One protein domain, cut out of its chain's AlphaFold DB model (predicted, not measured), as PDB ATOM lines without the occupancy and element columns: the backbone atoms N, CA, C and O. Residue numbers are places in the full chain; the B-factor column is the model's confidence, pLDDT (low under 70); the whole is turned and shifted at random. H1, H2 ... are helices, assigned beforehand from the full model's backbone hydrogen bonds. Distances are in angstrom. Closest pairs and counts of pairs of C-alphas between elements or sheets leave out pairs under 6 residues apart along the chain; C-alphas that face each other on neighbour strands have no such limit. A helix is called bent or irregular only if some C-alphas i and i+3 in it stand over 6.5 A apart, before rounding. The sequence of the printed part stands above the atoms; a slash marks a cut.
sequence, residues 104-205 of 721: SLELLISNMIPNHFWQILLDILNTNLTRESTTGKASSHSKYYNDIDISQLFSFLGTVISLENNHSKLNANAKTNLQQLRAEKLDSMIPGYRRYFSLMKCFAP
ATOM      1  N   SER A 104     -23.552 -42.174  47.474       56.62
ATOM      2  CA  SER A 104     -24.357 -42.744  46.394       56.62
ATOM      3  C   SER A 104     -23.728 -42.369  45.050       56.62
ATOM      4  O   SER A 104     -23.324 -41.227  44.822       56.62
ATOM      5  N   LEU A 105     -23.626 -43.342  44.145       59.09
ATOM      6  CA  LEU A 105     -23.077 -43.133  42.801       59.09
ATOM      7  C   LEU A 105     -23.807 -41.998  42.063       59.09
ATOM      8  O   LEU A 105     -23.201 -41.262  41.295       59.09
ATOM      9  N   GLU A 106     -25.096 -41.826  42.344       60.94
ATOM     10  CA  GLU A 106     -25.932 -40.746  41.828       60.94
ATOM     11  C   GLU A 106     -25.492 -39.364  42.332       60.94
ATOM     12  O   GLU A 106     -25.386 -38.425  41.541       60.94
ATOM     13  N   LEU A 107     -25.154 -39.234  43.621       59.94
ATOM     14  CA  LEU A 107     -24.617 -37.997  44.186       59.94
ATOM     15  C   LEU A 107     -23.214 -37.696  43.638       59.94
ATOM     16  O   LEU A 107     -22.869 -36.540  43.413       59.94
ATOM     17  N   LEU A 108     -22.408 -38.729  43.380       64.81
ATOM     18  CA  LEU A 108     -21.107 -38.568  42.732       64.81
ATOM     19  C   LEU A 108     -21.272 -38.058  41.290       64.81
ATOM     20  O   LEU A 108     -20.656 -37.066  40.915       64.81
ATOM     21  N   ILE A 109     -22.137 -38.696  40.499       68.12
ATOM     22  CA  ILE A 109     -22.379 -38.338  39.096       68.12
ATOM     23  C   ILE A 109     -22.982 -36.933  38.979       68.12
ATOM     24  O   ILE A 109     -22.515 -36.146  38.159       68.12
ATOM     25  N   SER A 110     -23.973 -36.593  39.805       65.56
ATOM     26  CA  SER A 110     -24.627 -35.274  39.779       65.56
ATOM     27  C   SER A 110     -23.713 -34.131  40.229       65.56
ATOM     28  O   SER A 110     -23.842 -33.024  39.716       65.56
ATOM     29  N   ASN A 111     -22.761 -34.386  41.134       66.19
ATOM     30  CA  ASN A 111     -21.772 -33.380  41.533       66.19
ATOM     31  C   ASN A 111     -20.583 -33.282  40.566       66.19
ATOM     32  O   ASN A 111     -19.976 -32.220  40.463       66.19
ATOM     33  N   MET A 112     -20.232 -34.369  39.873       71.19
ATOM     34  CA  MET A 112     -19.134 -34.370  38.901       71.19
ATOM     35  C   MET A 112     -19.553 -33.820  37.536       71.19
ATOM     36  O   MET A 112     -18.743 -33.183  36.872       71.19
ATOM     37  N   ILE A 113     -20.791 -34.076  37.104       81.19
ATOM     38  CA  ILE A 113     -21.279 -33.719  35.770       81.19
ATOM     39  C   ILE A 113     -22.235 -32.520  35.876       81.19
ATOM     40  O   ILE A 113     -23.354 -32.679  36.369       81.19
ATOM     41  N   PRO A 114     -21.841 -31.329  35.392       82.44
ATOM     42  CA  PRO A 114     -22.659 -30.127  35.437       82.44
ATOM     43  C   PRO A 114     -24.008 -30.277  34.728       82.44
ATOM     44  O   PRO A 114     -24.109 -30.901  33.672       82.44
ATOM     45  N   ASN A 115     -25.026 -29.574  35.231       83.69
ATOM     46  CA  ASN A 115     -26.374 -29.563  34.646       83.69
ATOM     47  C   ASN A 115     -26.406 -29.189  33.155       83.69
ATOM     48  O   ASN A 115     -27.213 -29.734  32.406       83.69
ATOM     49  N   HIS A 116     -25.511 -28.304  32.703       85.81
ATOM     50  CA  HIS A 116     -25.458 -27.905  31.296       85.81
ATOM     51  C   HIS A 116     -25.095 -29.075  30.366       85.81
ATOM     52  O   HIS A 116     -25.590 -29.129  29.245       85.81
ATOM     53  N   PHE A 117     -24.280 -30.036  30.819       89.00
ATOM     54  CA  PHE A 117     -23.931 -31.212  30.021       89.00
ATOM     55  C   PHE A 117     -25.162 -32.084  29.765       89.00
ATOM     56  O   PHE A 117     -25.418 -32.505  28.637       89.00
ATOM     57  N   TRP A 118     -25.970 -32.301  30.804       88.88
ATOM     58  CA  TRP A 118     -27.227 -33.036  30.683       88.88
ATOM     59  C   TRP A 118     -28.210 -32.334  29.754       88.88
ATOM     60  O   TRP A 118     -28.867 -33.001  28.957       88.88
ATOM     61  N   GLN A 119     -28.255 -31.001  29.805       90.88
ATOM     62  CA  GLN A 119     -29.094 -30.213  28.909       90.88
ATOM     63  C   GLN A 119     -28.677 -30.375  27.442       90.88
ATOM     64  O   GLN A 119     -29.541 -30.598  26.601       90.88
ATOM     65  N   ILE A 120     -27.371 -30.374  27.138       91.25
ATOM     66  CA  ILE A 120     -26.867 -30.620  25.774       91.25
ATOM     67  C   ILE A 120     -27.387 -31.962  25.242       91.25
ATOM     68  O   ILE A 120     -27.909 -32.032  24.130       91.25
ATOM     69  N   LEU A 121     -27.279 -33.033  26.035       92.50
ATOM     70  CA  LEU A 121     -27.754 -34.359  25.624       92.50
ATOM     71  C   LEU A 121     -29.277 -34.401  25.438       92.50
ATOM     72  O   LEU A 121     -29.767 -35.043  24.505       92.50
ATOM     73  N   LEU A 122     -30.013 -33.721  26.317       93.94
ATOM     74  CA  LEU A 122     -31.467 -33.639  26.268       93.94
ATOM     75  C   LEU A 122     -31.948 -32.910  25.009       93.94
ATOM     76  O   LEU A 122     -32.822 -33.415  24.304       93.94
ATOM     77  N   ASP A 123     -31.336 -31.769  24.694       93.62
ATOM     78  CA  ASP A 123     -31.680 -30.942  23.536       93.62
ATOM     79  C   ASP A 123     -31.444 -31.696  22.223       93.62
ATOM     80  O   ASP A 123     -32.285 -31.662  21.320       93.62
ATOM     81  N   ILE A 124     -30.333 -32.436  22.127       92.94
ATOM     82  CA  ILE A 124     -30.020 -33.287  20.970       92.94
ATOM     83  C   ILE A 124     -31.108 -34.347  20.776       92.94
ATOM     84  O   ILE A 124     -31.620 -34.521  19.666       92.94
ATOM     85  N   LEU A 125     -31.479 -35.048  21.851       93.25
ATOM     86  CA  LEU A 125     -32.503 -36.088  21.796       93.25
ATOM     87  C   LEU A 125     -33.864 -35.519  21.409       93.25
ATOM     88  O   LEU A 125     -34.455 -36.017  20.456       93.25
ATOM     89  N   ASN A 126     -34.340 -34.481  22.094       94.44
ATOM     90  CA  ASN A 126     -35.665 -33.904  21.853       94.44
ATOM     91  C   ASN A 126     -35.781 -33.292  20.453       94.44
ATOM     92  O   ASN A 126     -36.780 -33.509  19.766       94.44
ATOM     93  N   THR A 127     -34.721 -32.649  19.954       93.06
ATOM     94  CA  THR A 127     -34.675 -32.160  18.567       93.06
ATOM     95  C   THR A 127     -34.870 -33.306  17.569       93.06
ATOM     96  O   THR A 127     -35.686 -33.219  16.646       93.06
ATOM     97  N   ASN A 128     -34.153 -34.417  17.758       91.44
ATOM     98  CA  ASN A 128     -34.234 -35.571  16.864       91.44
ATOM     99  C   ASN A 128     -35.545 -36.359  17.020       91.44
ATOM    100  O   ASN A 128     -36.087 -36.829  16.017       91.44
ATOM    101  N   LEU A 129     -36.076 -36.471  18.239       91.25
ATOM    102  CA  LEU A 129     -37.371 -37.085  18.541       91.25
ATOM    103  C   LEU A 129     -38.505 -36.310  17.867       91.25
ATOM    104  O   LEU A 129     -39.293 -36.900  17.127       91.25
ATOM    105  N   THR A 130     -38.520 -34.985  18.022       89.94
ATOM    106  CA  THR A 130     -39.480 -34.099  17.357       89.94
ATOM    107  C   THR A 130     -39.386 -34.232  15.833       89.94
ATOM    108  O   THR A 130     -40.410 -34.389  15.157       89.94
ATOM    109  N   ARG A 131     -38.174 -34.269  15.264       87.69
ATOM    110  CA  ARG A 131     -37.978 -34.482  13.820       87.69
ATOM    111  C   ARG A 131     -38.532 -35.826  13.344       87.69
ATOM    112  O   ARG A 131     -39.240 -35.872  12.343       87.69
ATOM    113  N   GLU A 132     -38.242 -36.924  14.033       86.75
ATOM    114  CA  GLU A 132     -38.766 -38.254  13.682       86.75
ATOM    115  C   GLU A 132     -40.290 -38.346  13.858       86.75
ATOM    116  O   GLU A 132     -40.970 -38.958  13.034       86.75
ATOM    117  N   SER A 133     -40.847 -37.686  14.879       83.06
ATOM    118  CA  SER A 133     -42.296 -37.622  15.101       83.06
ATOM    119  C   SER A 133     -43.043 -36.900  13.969       83.06
ATOM    120  O   SER A 133     -44.155 -37.293  13.620       83.06
ATOM    121  N   THR A 134     -42.415 -35.885  13.363       80.56
ATOM    122  CA  THR A 134     -43.003 -35.045  12.306       80.56
ATOM    123  C   THR A 134     -42.768 -35.601  10.902       80.56
ATOM    124  O   THR A 134     -43.599 -35.412  10.018       80.56
ATOM    125  N   THR A 135     -41.661 -36.316  10.686       74.06
ATOM    126  CA  THR A 135     -41.284 -36.884   9.375       74.06
ATOM    127  C   THR A 135     -41.706 -38.344   9.185       74.06
ATOM    128  O   THR A 135     -41.777 -38.832   8.054       74.06
ATOM    129  N   GLY A 136     -41.999 -39.063  10.271       62.84
ATOM    130  CA  GLY A 136     -42.299 -40.489  10.250       62.84
ATOM    131  C   GLY A 136     -43.648 -40.833   9.605       62.84
ATOM    132  O   GLY A 136     -44.714 -40.461  10.090       62.84
ATOM    133  N   LYS A 137     -43.617 -41.656   8.549       53.12
ATOM    134  CA  LYS A 137     -44.798 -42.334   7.982       53.12
ATOM    135  C   LYS A 137     -45.335 -43.404   8.953       53.12
ATOM    136  O   LYS A 137     -45.033 -44.574   8.763       53.12
ATOM    137  N   ALA A 138     -46.081 -43.018   9.993       47.00
ATOM    138  CA  ALA A 138     -47.184 -43.774  10.620       47.00
ATOM    139  C   ALA A 138     -47.544 -43.182  11.997       47.00
ATOM    140  O   ALA A 138     -46.773 -43.269  12.953       47.00
ATOM    141  N   SER A 139     -48.777 -42.689  12.130       59.16
ATOM    142  CA  SER A 139     -49.373 -42.195  13.383       59.16
ATOM    143  C   SER A 139     -49.365 -43.209  14.541       59.16
ATOM    144  O   SER A 139     -49.514 -42.824  15.696       59.16
ATOM    145  N   SER A 140     -49.153 -44.501  14.267       58.31
ATOM    146  CA  SER A 140     -49.142 -45.579  15.265       58.31
ATOM    147  C   SER A 140     -47.860 -45.660  16.109       58.31
ATOM    148  O   SER A 140     -47.862 -46.312  17.158       58.31
ATOM    149  N   HIS A 141     -46.771 -45.006  15.685       66.19
ATOM    150  CA  HIS A 141     -45.480 -45.026  16.385       66.19
ATOM    151  C   HIS A 141     -45.108 -43.702  17.064       66.19
ATOM    152  O   HIS A 141     -44.104 -43.672  17.774       66.19
ATOM    153  N   SER A 142     -45.921 -42.648  16.923       69.75
ATOM    154  CA  SER A 142     -45.642 -41.307  17.466       69.75
ATOM    155  C   SER A 142     -45.351 -41.313  18.967       69.75
ATOM    156  O   SER A 142     -44.415 -40.661  19.411       69.75
ATOM    157  N   LYS A 143     -46.058 -42.149  19.741       81.19
ATOM    158  CA  LYS A 143     -45.868 -42.261  21.197       81.19
ATOM    159  C   LYS A 143     -44.448 -42.649  21.628       81.19
ATOM    160  O   LYS A 143     -44.070 -42.391  22.765       81.19
ATOM    161  N   TYR A 144     -43.664 -43.294  20.756       85.38
ATOM    162  CA  TYR A 144     -42.269 -43.652  21.045       85.38
ATOM    163  C   TYR A 144     -41.281 -42.528  20.714       85.38
ATOM    164  O   TYR A 144     -40.097 -42.678  21.009       85.38
ATOM    165  N   TYR A 145     -41.757 -41.422  20.136       87.50
ATOM    166  CA  TYR A 145     -40.981 -40.251  19.722       87.50
ATOM    167  C   TYR A 145     -41.415 -38.963  20.439       87.50
ATOM    168  O   TYR A 145     -41.054 -37.879  20.005       87.50
ATOM    169  N   ASN A 146     -42.162 -39.068  21.543       89.25
ATOM    170  CA  ASN A 146     -42.429 -37.919  22.412       89.25
ATOM    171  C   ASN A 146     -41.112 -37.365  22.976       89.25
ATOM    172  O   ASN A 146     -40.157 -38.130  23.126       89.25
ATOM    173  N   ASP A 147     -41.077 -36.096  23.359       91.56
ATOM    174  CA  ASP A 147     -39.930 -35.533  24.076       91.56
ATOM    175  C   ASP A 147     -39.706 -36.239  25.424       91.56
ATOM    176  O   ASP A 147     -40.579 -36.947  25.945       91.56
ATOM    177  N   ILE A 148     -38.496 -36.094  25.953       93.06
ATOM    178  CA  ILE A 148     -38.073 -36.591  27.260       93.06
ATOM    179  C   ILE A 148     -37.660 -35.438  28.177       93.06
ATOM    180  O   ILE A 148     -37.291 -34.357  27.718       93.06
ATOM    181  N   ASP A 149     -37.680 -35.703  29.480       92.19
ATOM    182  CA  ASP A 149     -37.058 -34.871  30.509       92.19
ATOM    183  C   ASP A 149     -35.722 -35.479  30.993       92.19
ATOM    184  O   ASP A 149     -35.303 -36.560  30.563       92.19
ATOM    185  N   ILE A 150     -35.038 -34.785  31.911       86.00
ATOM    186  CA  ILE A 150     -33.758 -35.236  32.486       86.00
ATOM    187  C   ILE A 150     -33.908 -36.576  33.230       86.00
ATOM    188  O   ILE A 150     -33.027 -37.432  33.148       86.00
ATOM    189  N   SER A 151     -35.030 -36.804  33.916       85.12
ATOM    190  CA  SER A 151     -35.276 -38.053  34.653       85.12
ATOM    191  C   SER A 151     -35.359 -39.255  33.703       85.12
ATOM    192  O   SER A 151     -34.790 -40.326  33.949       85.12
ATOM    193  N   GLN A 152     -36.031 -39.076  32.569       86.44
ATOM    194  CA  GLN A 152     -36.111 -40.075  31.509       86.44
ATOM    195  C   GLN A 152     -34.765 -40.271  30.802       86.44
ATOM    196  O   GLN A 152     -34.427 -41.410  30.475       86.44
ATOM    197  N   LEU A 153     -33.969 -39.211  30.623       87.94
ATOM    198  CA  LEU A 153     -32.594 -39.311  30.125       87.94
ATOM    199  C   LEU A 153     -31.718 -40.170  31.050       87.94
ATOM    200  O   LEU A 153     -31.029 -41.075  30.576       87.94
ATOM    201  N   PHE A 154     -31.777 -39.953  32.366       84.31
ATOM    202  CA  PHE A 154     -31.043 -40.770  33.339       84.31
ATOM    203  C   PHE A 154     -31.499 -42.225  33.332       84.31
ATOM    204  O   PHE A 154     -30.666 -43.129  33.317       84.31
ATOM    205  N   SER A 155     -32.808 -42.464  33.255       82.94
ATOM    206  CA  SER A 155     -33.360 -43.820  33.141       82.94
ATOM    207  C   SER A 155     -32.875 -44.528  31.867       82.94
ATOM    208  O   SER A 155     -32.517 -45.710  31.894       82.94
ATOM    209  N   PHE A 156     -32.810 -43.800  30.749       85.00
ATOM    210  CA  PHE A 156     -32.277 -44.296  29.483       85.00
ATOM    211  C   PHE A 156     -30.788 -44.654  29.590       85.00
ATOM    212  O   PHE A 156     -30.417 -45.788  29.284       85.00
ATOM    213  N   LEU A 157     -29.945 -43.746  30.087       83.69
ATOM    214  CA  LEU A 157     -28.508 -43.995  30.259       83.69
ATOM    215  C   LEU A 157     -28.228 -45.115  31.269       83.69
ATOM    216  O   LEU A 157     -27.377 -45.968  31.023       83.69
ATOM    217  N   GLY A 158     -28.987 -45.181  32.365       81.50
ATOM    218  CA  GLY A 158     -28.918 -46.275  33.332       81.50
ATOM    219  C   GLY A 158     -29.249 -47.628  32.697       81.50
ATOM    220  O   GLY A 158     -28.578 -48.624  32.970       81.50
ATOM    221  N   THR A 159     -30.218 -47.658  31.777       80.62
ATOM    222  CA  THR A 159     -30.538 -48.859  30.989       80.62
ATOM    223  C   THR A 159     -29.372 -49.250  30.079       80.62
ATOM    224  O   THR A 159     -28.996 -50.421  30.058       80.62
ATOM    225  N   VAL A 160     -28.752 -48.291  29.378       79.81
ATOM    226  CA  VAL A 160     -27.561 -48.539  28.538       79.81
ATOM    227  C   VAL A 160     -26.421 -49.145  29.367       79.81
ATOM    228  O   VAL A 160     -25.861 -50.172  28.987       79.81
ATOM    229  N   ILE A 161     -26.118 -48.565  30.532       79.19
ATOM    230  CA  ILE A 161     -25.064 -49.051  31.438       79.19
ATOM    231  C   ILE A 161     -25.389 -50.456  31.966       79.19
ATOM    232  O   ILE A 161     -24.520 -51.327  31.997       79.19
ATOM    233  N   SER A 162     -26.641 -50.700  32.363       76.81
ATOM    234  CA  SER A 162     -27.088 -52.018  32.829       76.81
ATOM    235  C   SER A 162     -26.934 -53.086  31.743       76.81
ATOM    236  O   SER A 162     -26.462 -54.190  32.020       76.81
ATOM    237  N   LEU A 163     -27.273 -52.751  30.494       73.56
ATOM    238  CA  LEU A 163     -27.110 -53.647  29.351       73.56
ATOM    239  C   LEU A 163     -25.639 -53.926  29.039       73.56
ATOM    240  O   LEU A 163     -25.300 -55.076  28.774       73.56
ATOM    241  N   GLU A 164     -24.756 -52.933  29.117       72.25
ATOM    242  CA  GLU A 164     -23.312 -53.169  28.990       72.25
ATOM    243  C   GLU A 164     -22.795 -54.114  30.082       72.25
ATOM    244  O   GLU A 164     -22.138 -55.115  29.792       72.25
ATOM    245  N   ASN A 165     -23.156 -53.869  31.343       70.81
ATOM    246  CA  ASN A 165     -22.653 -54.652  32.473       70.81
ATOM    247  C   ASN A 165     -23.169 -56.097  32.482       70.81
ATOM    248  O   ASN A 165     -22.396 -57.039  32.657       70.81
ATOM    249  N   ASN A 166     -24.474 -56.285  32.287       68.69
ATOM    250  CA  ASN A 166     -25.121 -57.593  32.428       68.69
ATOM    251  C   ASN A 166     -25.149 -58.378  31.112       68.69
ATOM    252  O   ASN A 166     -25.275 -59.606  31.095       68.69
ATOM    253  N   HIS A 167     -25.047 -57.669  29.988       65.12
ATOM    254  CA  HIS A 167     -25.384 -58.182  28.671       65.12
ATOM    255  C   HIS A 167     -24.452 -57.649  27.566       65.12
ATOM    256  O   HIS A 167     -24.866 -57.594  26.411       65.12
ATOM    257  N   SER A 168     -23.182 -57.329  27.859       59.06
ATOM    258  CA  SER A 168     -22.188 -56.828  26.880       59.06
ATOM    259  C   SER A 168     -22.167 -57.586  25.541       59.06
ATOM    260  O   SER A 168     -22.107 -56.983  24.470       59.06
ATOM    261  N   LYS A 169     -22.308 -58.923  25.560       54.41
ATOM    262  CA  LYS A 169     -22.398 -59.759  24.339       54.41
ATOM    263  C   LYS A 169     -23.664 -59.517  23.502       54.41
ATOM    264  O   LYS A 169     -23.650 -59.738  22.288       54.41
ATOM    265  N   LEU A 170     -24.760 -59.116  24.145       52.16
ATOM    266  CA  LEU A 170     -26.003 -58.703  23.496       52.16
ATOM    267  C   LEU A 170     -25.924 -57.248  23.034       52.16
ATOM    268  O   LEU A 170     -26.458 -56.981  21.967       52.16
ATOM    269  N   ASN A 171     -25.236 -56.344  23.748       50.78
ATOM    270  CA  ASN A 171     -25.114 -54.944  23.323       50.78
ATOM    271  C   ASN A 171     -24.213 -54.782  22.085       50.78
ATOM    272  O   ASN A 171     -24.598 -54.133  21.114       50.78
ATOM    273  N   ALA A 172     -23.083 -55.501  22.042       49.56
ATOM    274  CA  ALA A 172     -22.189 -55.547  20.876       49.56
ATOM    275  C   ALA A 172     -22.876 -56.061  19.593       49.56
ATOM    276  O   ALA A 172     -22.439 -55.777  18.483       49.56
ATOM    277  N   ASN A 173     -23.974 -56.803  19.749       45.28
ATOM    278  CA  ASN A 173     -24.791 -57.331  18.665       45.28
ATOM    279  C   ASN A 173     -26.239 -56.837  18.764       45.28
ATOM    280  O   ASN A 173     -27.137 -57.512  18.270       45.28
ATOM    281  N   ALA A 174     -26.501 -55.700  19.420       46.41
ATOM    282  CA  ALA A 174     -27.853 -55.283  19.796       46.41
ATOM    283  C   ALA A 174     -28.802 -55.284  18.596       46.41
ATOM    284  O   ALA A 174     -29.925 -55.767  18.680       46.41
ATOM    285  N   LYS A 175     -28.335 -54.844  17.428       45.44
ATOM    286  CA  LYS A 175     -29.166 -54.831  16.221       45.44
ATOM    287  C   LYS A 175     -29.477 -56.238  15.690       45.44
ATOM    288  O   LYS A 175     -30.611 -56.490  15.307       45.44
ATOM    289  N   THR A 176     -28.513 -57.158  15.700       46.50
ATOM    290  CA  THR A 176     -28.622 -58.505  15.107       46.50
ATOM    291  C   THR A 176     -29.186 -59.554  16.071       46.50
ATOM    292  O   THR A 176     -29.981 -60.394  15.664       46.50
ATOM    293  N   ASN A 177     -28.832 -59.487  17.357       46.53
ATOM    294  CA  ASN A 177     -29.245 -60.442  18.387       46.53
ATOM    295  C   ASN A 177     -30.544 -60.031  19.094       46.53
ATOM    296  O   ASN A 177     -31.326 -60.911  19.451       46.53
ATOM    297  N   LEU A 178     -30.828 -58.730  19.274       51.34
ATOM    298  CA  LEU A 178     -32.108 -58.316  19.871       51.34
ATOM    299  C   LEU A 178     -33.261 -58.506  18.879       51.34
ATOM    300  O   LEU A 178     -34.335 -58.903  19.301       51.34
ATOM    301  N   GLN A 179     -33.042 -58.361  17.566       51.22
ATOM    302  CA  GLN A 179     -34.061 -58.688  16.553       51.22
ATOM    303  C   GLN A 179     -34.454 -60.178  16.530       51.22
ATOM    304  O   GLN A 179     -35.567 -60.508  16.128       51.22
ATOM    305  N   GLN A 180     -33.566 -61.077  16.972       50.53
ATOM    306  CA  GLN A 180     -33.837 -62.517  17.071       50.53
ATOM    307  C   GLN A 180     -34.552 -62.907  18.374       50.53
ATOM    308  O   GLN A 180     -35.128 -63.994  18.470       50.53
ATOM    309  N   LEU A 181     -34.531 -62.041  19.388       56.94
ATOM    310  CA  LEU A 181     -35.253 -62.263  20.633       56.94
ATOM    311  C   LEU A 181     -36.728 -61.901  20.431       56.94
ATOM    312  O   LEU A 181     -37.067 -60.842  19.909       56.94
ATOM    313  N   ARG A 182     -37.631 -62.796  20.852       57.28
ATOM    314  CA  ARG A 182     -39.074 -62.510  20.845       57.28
ATOM    315  C   ARG A 182     -39.353 -61.250  21.670       57.28
ATOM    316  O   ARG A 182     -38.728 -61.053  22.711       57.28
ATOM    317  N   ALA A 183     -40.330 -60.451  21.236       59.72
ATOM    318  CA  ALA A 183     -40.708 -59.190  21.880       59.72
ATOM    319  C   ALA A 183     -40.954 -59.330  23.395       59.72
ATOM    320  O   ALA A 183     -40.504 -58.488  24.153       59.72
ATOM    321  N   GLU A 184     -41.553 -60.435  23.846       55.88
ATOM    322  CA  GLU A 184     -41.797 -60.719  25.272       55.88
ATOM    323  C   GLU A 184     -40.501 -60.848  26.089       55.88
ATOM    324  O   GLU A 184     -40.413 -60.372  27.218       55.88
ATOM    325  N   LYS A 185     -39.461 -61.453  25.502       64.50
ATOM    326  CA  LYS A 185     -38.149 -61.579  26.144       64.50
ATOM    327  C   LYS A 185     -37.420 -60.234  26.153       64.50
ATOM    328  O   LYS A 185     -36.767 -59.914  27.138       64.50
ATOM    329  N   LEU A 186     -37.585 -59.426  25.105       65.19
ATOM    330  CA  LEU A 186     -37.067 -58.057  25.067       65.19
ATOM    331  C   LEU A 186     -37.754 -57.148  26.083       65.19
ATOM    332  O   LEU A 186     -37.049 -56.441  26.784       65.19
ATOM    333  N   ASP A 187     -39.080 -57.198  26.211       65.12
ATOM    334  CA  ASP A 187     -39.826 -56.414  27.204       65.12
ATOM    335  C   ASP A 187     -39.449 -56.813  28.639       65.12
ATOM    336  O   ASP A 187     -39.334 -55.949  29.504       65.12
ATOM    337  N   SER A 188     -39.184 -58.103  28.891       66.44
ATOM    338  CA  SER A 188     -38.701 -58.564  30.203       66.44
ATOM    339  C   SER A 188     -37.278 -58.098  30.539       66.44
ATOM    340  O   SER A 188     -36.933 -57.987  31.711       66.44
ATOM    341  N   MET A 189     -36.446 -57.836  29.525       63.78
ATOM    342  CA  MET A 189     -35.044 -57.426  29.693       63.78
ATOM    343  C   MET A 189     -34.862 -55.905  29.630       63.78
ATOM    344  O   MET A 189     -33.983 -55.357  30.286       63.78
ATOM    345  N   ILE A 190     -35.676 -55.231  28.819       72.94
ATOM    346  CA  ILE A 190     -35.665 -53.793  28.567       72.94
ATOM    347  C   ILE A 190     -37.127 -53.333  28.604       72.94
ATOM    348  O   ILE A 190     -37.794 -53.313  27.562       72.94
ATOM    349  N   PRO A 191     -37.652 -52.969  29.785       66.56
ATOM    350  CA  PRO A 191     -38.992 -52.414  29.896       66.56
ATOM    351  C   PRO A 191     -39.160 -51.228  28.939       66.56
ATOM    352  O   PRO A 191     -38.402 -50.261  28.982       66.56
ATOM    353  N   GLY A 192     -40.127 -51.316  28.020       78.31
ATOM    354  CA  GLY A 192     -40.313 -50.292  26.993       78.31
ATOM    355  C   GLY A 192     -39.260 -50.327  25.877       78.31
ATOM    356  O   GLY A 192     -38.916 -49.273  25.340       78.31
ATOM    357  N   TYR A 193     -38.779 -51.513  25.476       80.81
ATOM    358  CA  TYR A 193     -37.708 -51.684  24.478       80.81
ATOM    359  C   TYR A 193     -37.914 -50.865  23.193       80.81
ATOM    360  O   TYR A 193     -36.955 -50.361  22.614       80.81
ATOM    361  N   ARG A 194     -39.164 -50.686  22.741       82.88
ATOM    362  CA  ARG A 194     -39.483 -49.855  21.565       82.88
ATOM    363  C   ARG A 194     -39.076 -48.399  21.769       82.88
ATOM    364  O   ARG A 194     -38.460 -47.818  20.883       82.88
ATOM    365  N   ARG A 195     -39.380 -47.835  22.942       86.19
ATOM    366  CA  ARG A 195     -38.959 -46.484  23.323       86.19
ATOM    367  C   ARG A 195     -37.441 -46.418  23.455       86.19
ATOM    368  O   ARG A 195     -36.850 -45.495  22.913       86.19
ATOM    369  N   TYR A 196     -36.815 -47.414  24.078       85.50
ATOM    370  CA  TYR A 196     -35.354 -47.508  24.155       85.50
ATOM    371  C   TYR A 196     -34.691 -47.465  22.766       85.50
ATOM    372  O   TYR A 196     -33.791 -46.661  22.541       85.50
ATOM    373  N   PHE A 197     -35.168 -48.255  21.798       83.81
ATOM    374  CA  PHE A 197     -34.630 -48.233  20.433       83.81
ATOM    375  C   PHE A 197     -34.906 -46.920  19.696       83.81
ATOM    376  O   PHE A 197     -34.048 -46.470  18.937       83.81
ATOM    377  N   SER A 198     -36.062 -46.290  19.919       87.06
ATOM    378  CA  SER A 198     -36.334 -44.950  19.391       87.06
ATOM    379  C   SER A 198     -35.353 -43.917  19.948       87.06
ATOM    380  O   SER A 198     -34.811 -43.133  19.173       87.06
ATOM    381  N   LEU A 199     -35.058 -43.955  21.252       88.75
ATOM    382  CA  LEU A 199     -34.064 -43.081  21.887       88.75
ATOM    383  C   LEU A 199     -32.651 -43.348  21.354       88.75
ATOM    384  O   LEU A 199     -31.984 -42.409  20.938       88.75
ATOM    385  N   MET A 200     -32.230 -44.615  21.252       86.69
ATOM    386  CA  MET A 200     -30.946 -44.992  20.639       86.69
ATOM    387  C   MET A 200     -30.814 -44.482  19.199       86.69
ATOM    388  O   MET A 200     -29.742 -44.045  18.799       86.69
ATOM    389  N   LYS A 201     -31.899 -44.525  18.410       84.75
ATOM    390  CA  LYS A 201     -31.923 -43.988  17.041       84.75
ATOM    391  C   LYS A 201     -31.807 -42.458  17.028       84.75
ATOM    392  O   LYS A 201     -31.153 -41.913  16.146       84.75
ATOM    393  N   CYS A 202     -32.457 -41.779  17.972       89.56
ATOM    394  CA  CYS A 202     -32.477 -40.316  18.050       89.56
ATOM    395  C   CYS A 202     -31.236 -39.730  18.738       89.56
ATOM    396  O   CYS A 202     -31.003 -38.526  18.635       89.56
ATOM    397  N   PHE A 203     -30.411 -40.549  19.395       89.62
ATOM    398  CA  PHE A 203     -29.109 -40.146  19.926       89.62
ATOM    399  C   PHE A 203     -28.062 -40.055  18.802       89.62
ATOM    400  O   PHE A 203     -27.090 -40.804  18.745       89.62
ATOM    401  N   ALA A 204     -28.318 -39.147  17.862       86.38
ATOM    402  CA  ALA A 204     -27.535 -38.918  16.657       86.38
ATOM    403  C   ALA A 204     -27.135 -37.431  16.596       86.38
ATOM    404  O   ALA A 204     -27.826 -36.644  15.941       86.38
ATOM    405  N   PRO A 205     -26.088 -37.019  17.338       90.12
ATOM    406  CA  PRO A 205     -25.616 -35.640  17.311       90.12
ATOM    407  C   PRO A 205     -25.062 -35.275  15.928       90.12
ATOM    408  O   PRO A 205     -24.479 -36.115  15.244       90.12
TER     409      PRO A 205
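What this domain is: This is residues 104 to 205 of the 721 residues of the protein "Predicted protein" of Naegleria gruberi (UniProt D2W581). Long helix H3 starts beside the first half of long helix H2 and runs away from it at about a right angle, with H6 in the space between them. Short helices H4 and H5 follow beyond the far end of H3, the chain returns through H6 to H2, and H1 lies off to the side, meeting H2 only through their link. The printed part has 102 residues, with six named helices in the order H1 to H6 and no named strand, an all-helix class. It is compact, with a radius of gyration of the C-alphas of 14.7 A and spans of 39 by 34 by 20 A.

Where its parts are: H3, residues 150 to 171, measures 23.4 A and begins at C-alpha 150 (-33.758, -35.236, 32.486). It is irregular, C-alphas 166 and 169 being 8.8 A apart, with a kink of 78 degrees near residue 165. H2, residues 115 to 135, measures 30.2 A. H6, residues 193 to 202, measures 14.1 A and ends at C-alpha 202 (-32.477, -40.316, 18.050). H1 is residues 105 to 112, H4 174 to 178 and H5 183 to 189.

How they stand to each other: H3 touches H2 with residues 150 to 153 alone, about perpendicular at 83 degrees; the closest C-alphas, of Leu 122 and Ile 150, are 6.8 A apart. H6 touches H2 at 79 degrees, about perpendicular, closest at the C-alphas of Asn 128 and Cys 202, 5.2 A. H3 and H6 are close but not clearly touching, the C-alphas of Phe 156 and Tyr 196 being closest at 6.9 A. H4 is close to H3 but not clearly touching, with the C-alphas of Leu 170 and Asn 177 closest at 6.3 A; H5 is likewise to H6, with those of Asp 187 and Tyr 193 at 5.9 A. H1 and H3 are apart. Every O i to N i+4 pair is within hydrogen-bond range in H1, H2, H4, H5 and H6, and 16 of 18 in H3.

The domain as a whole: The C-alphas farthest apart, of Ser 104 and Lys 137, are 43.5 A apart. The printed part has no cut. H2 to H3 is a long link; the other links are tight. Mean pLDDT of the printed part is 74.7, with 40 residues under 70, among them residues 166 to 189.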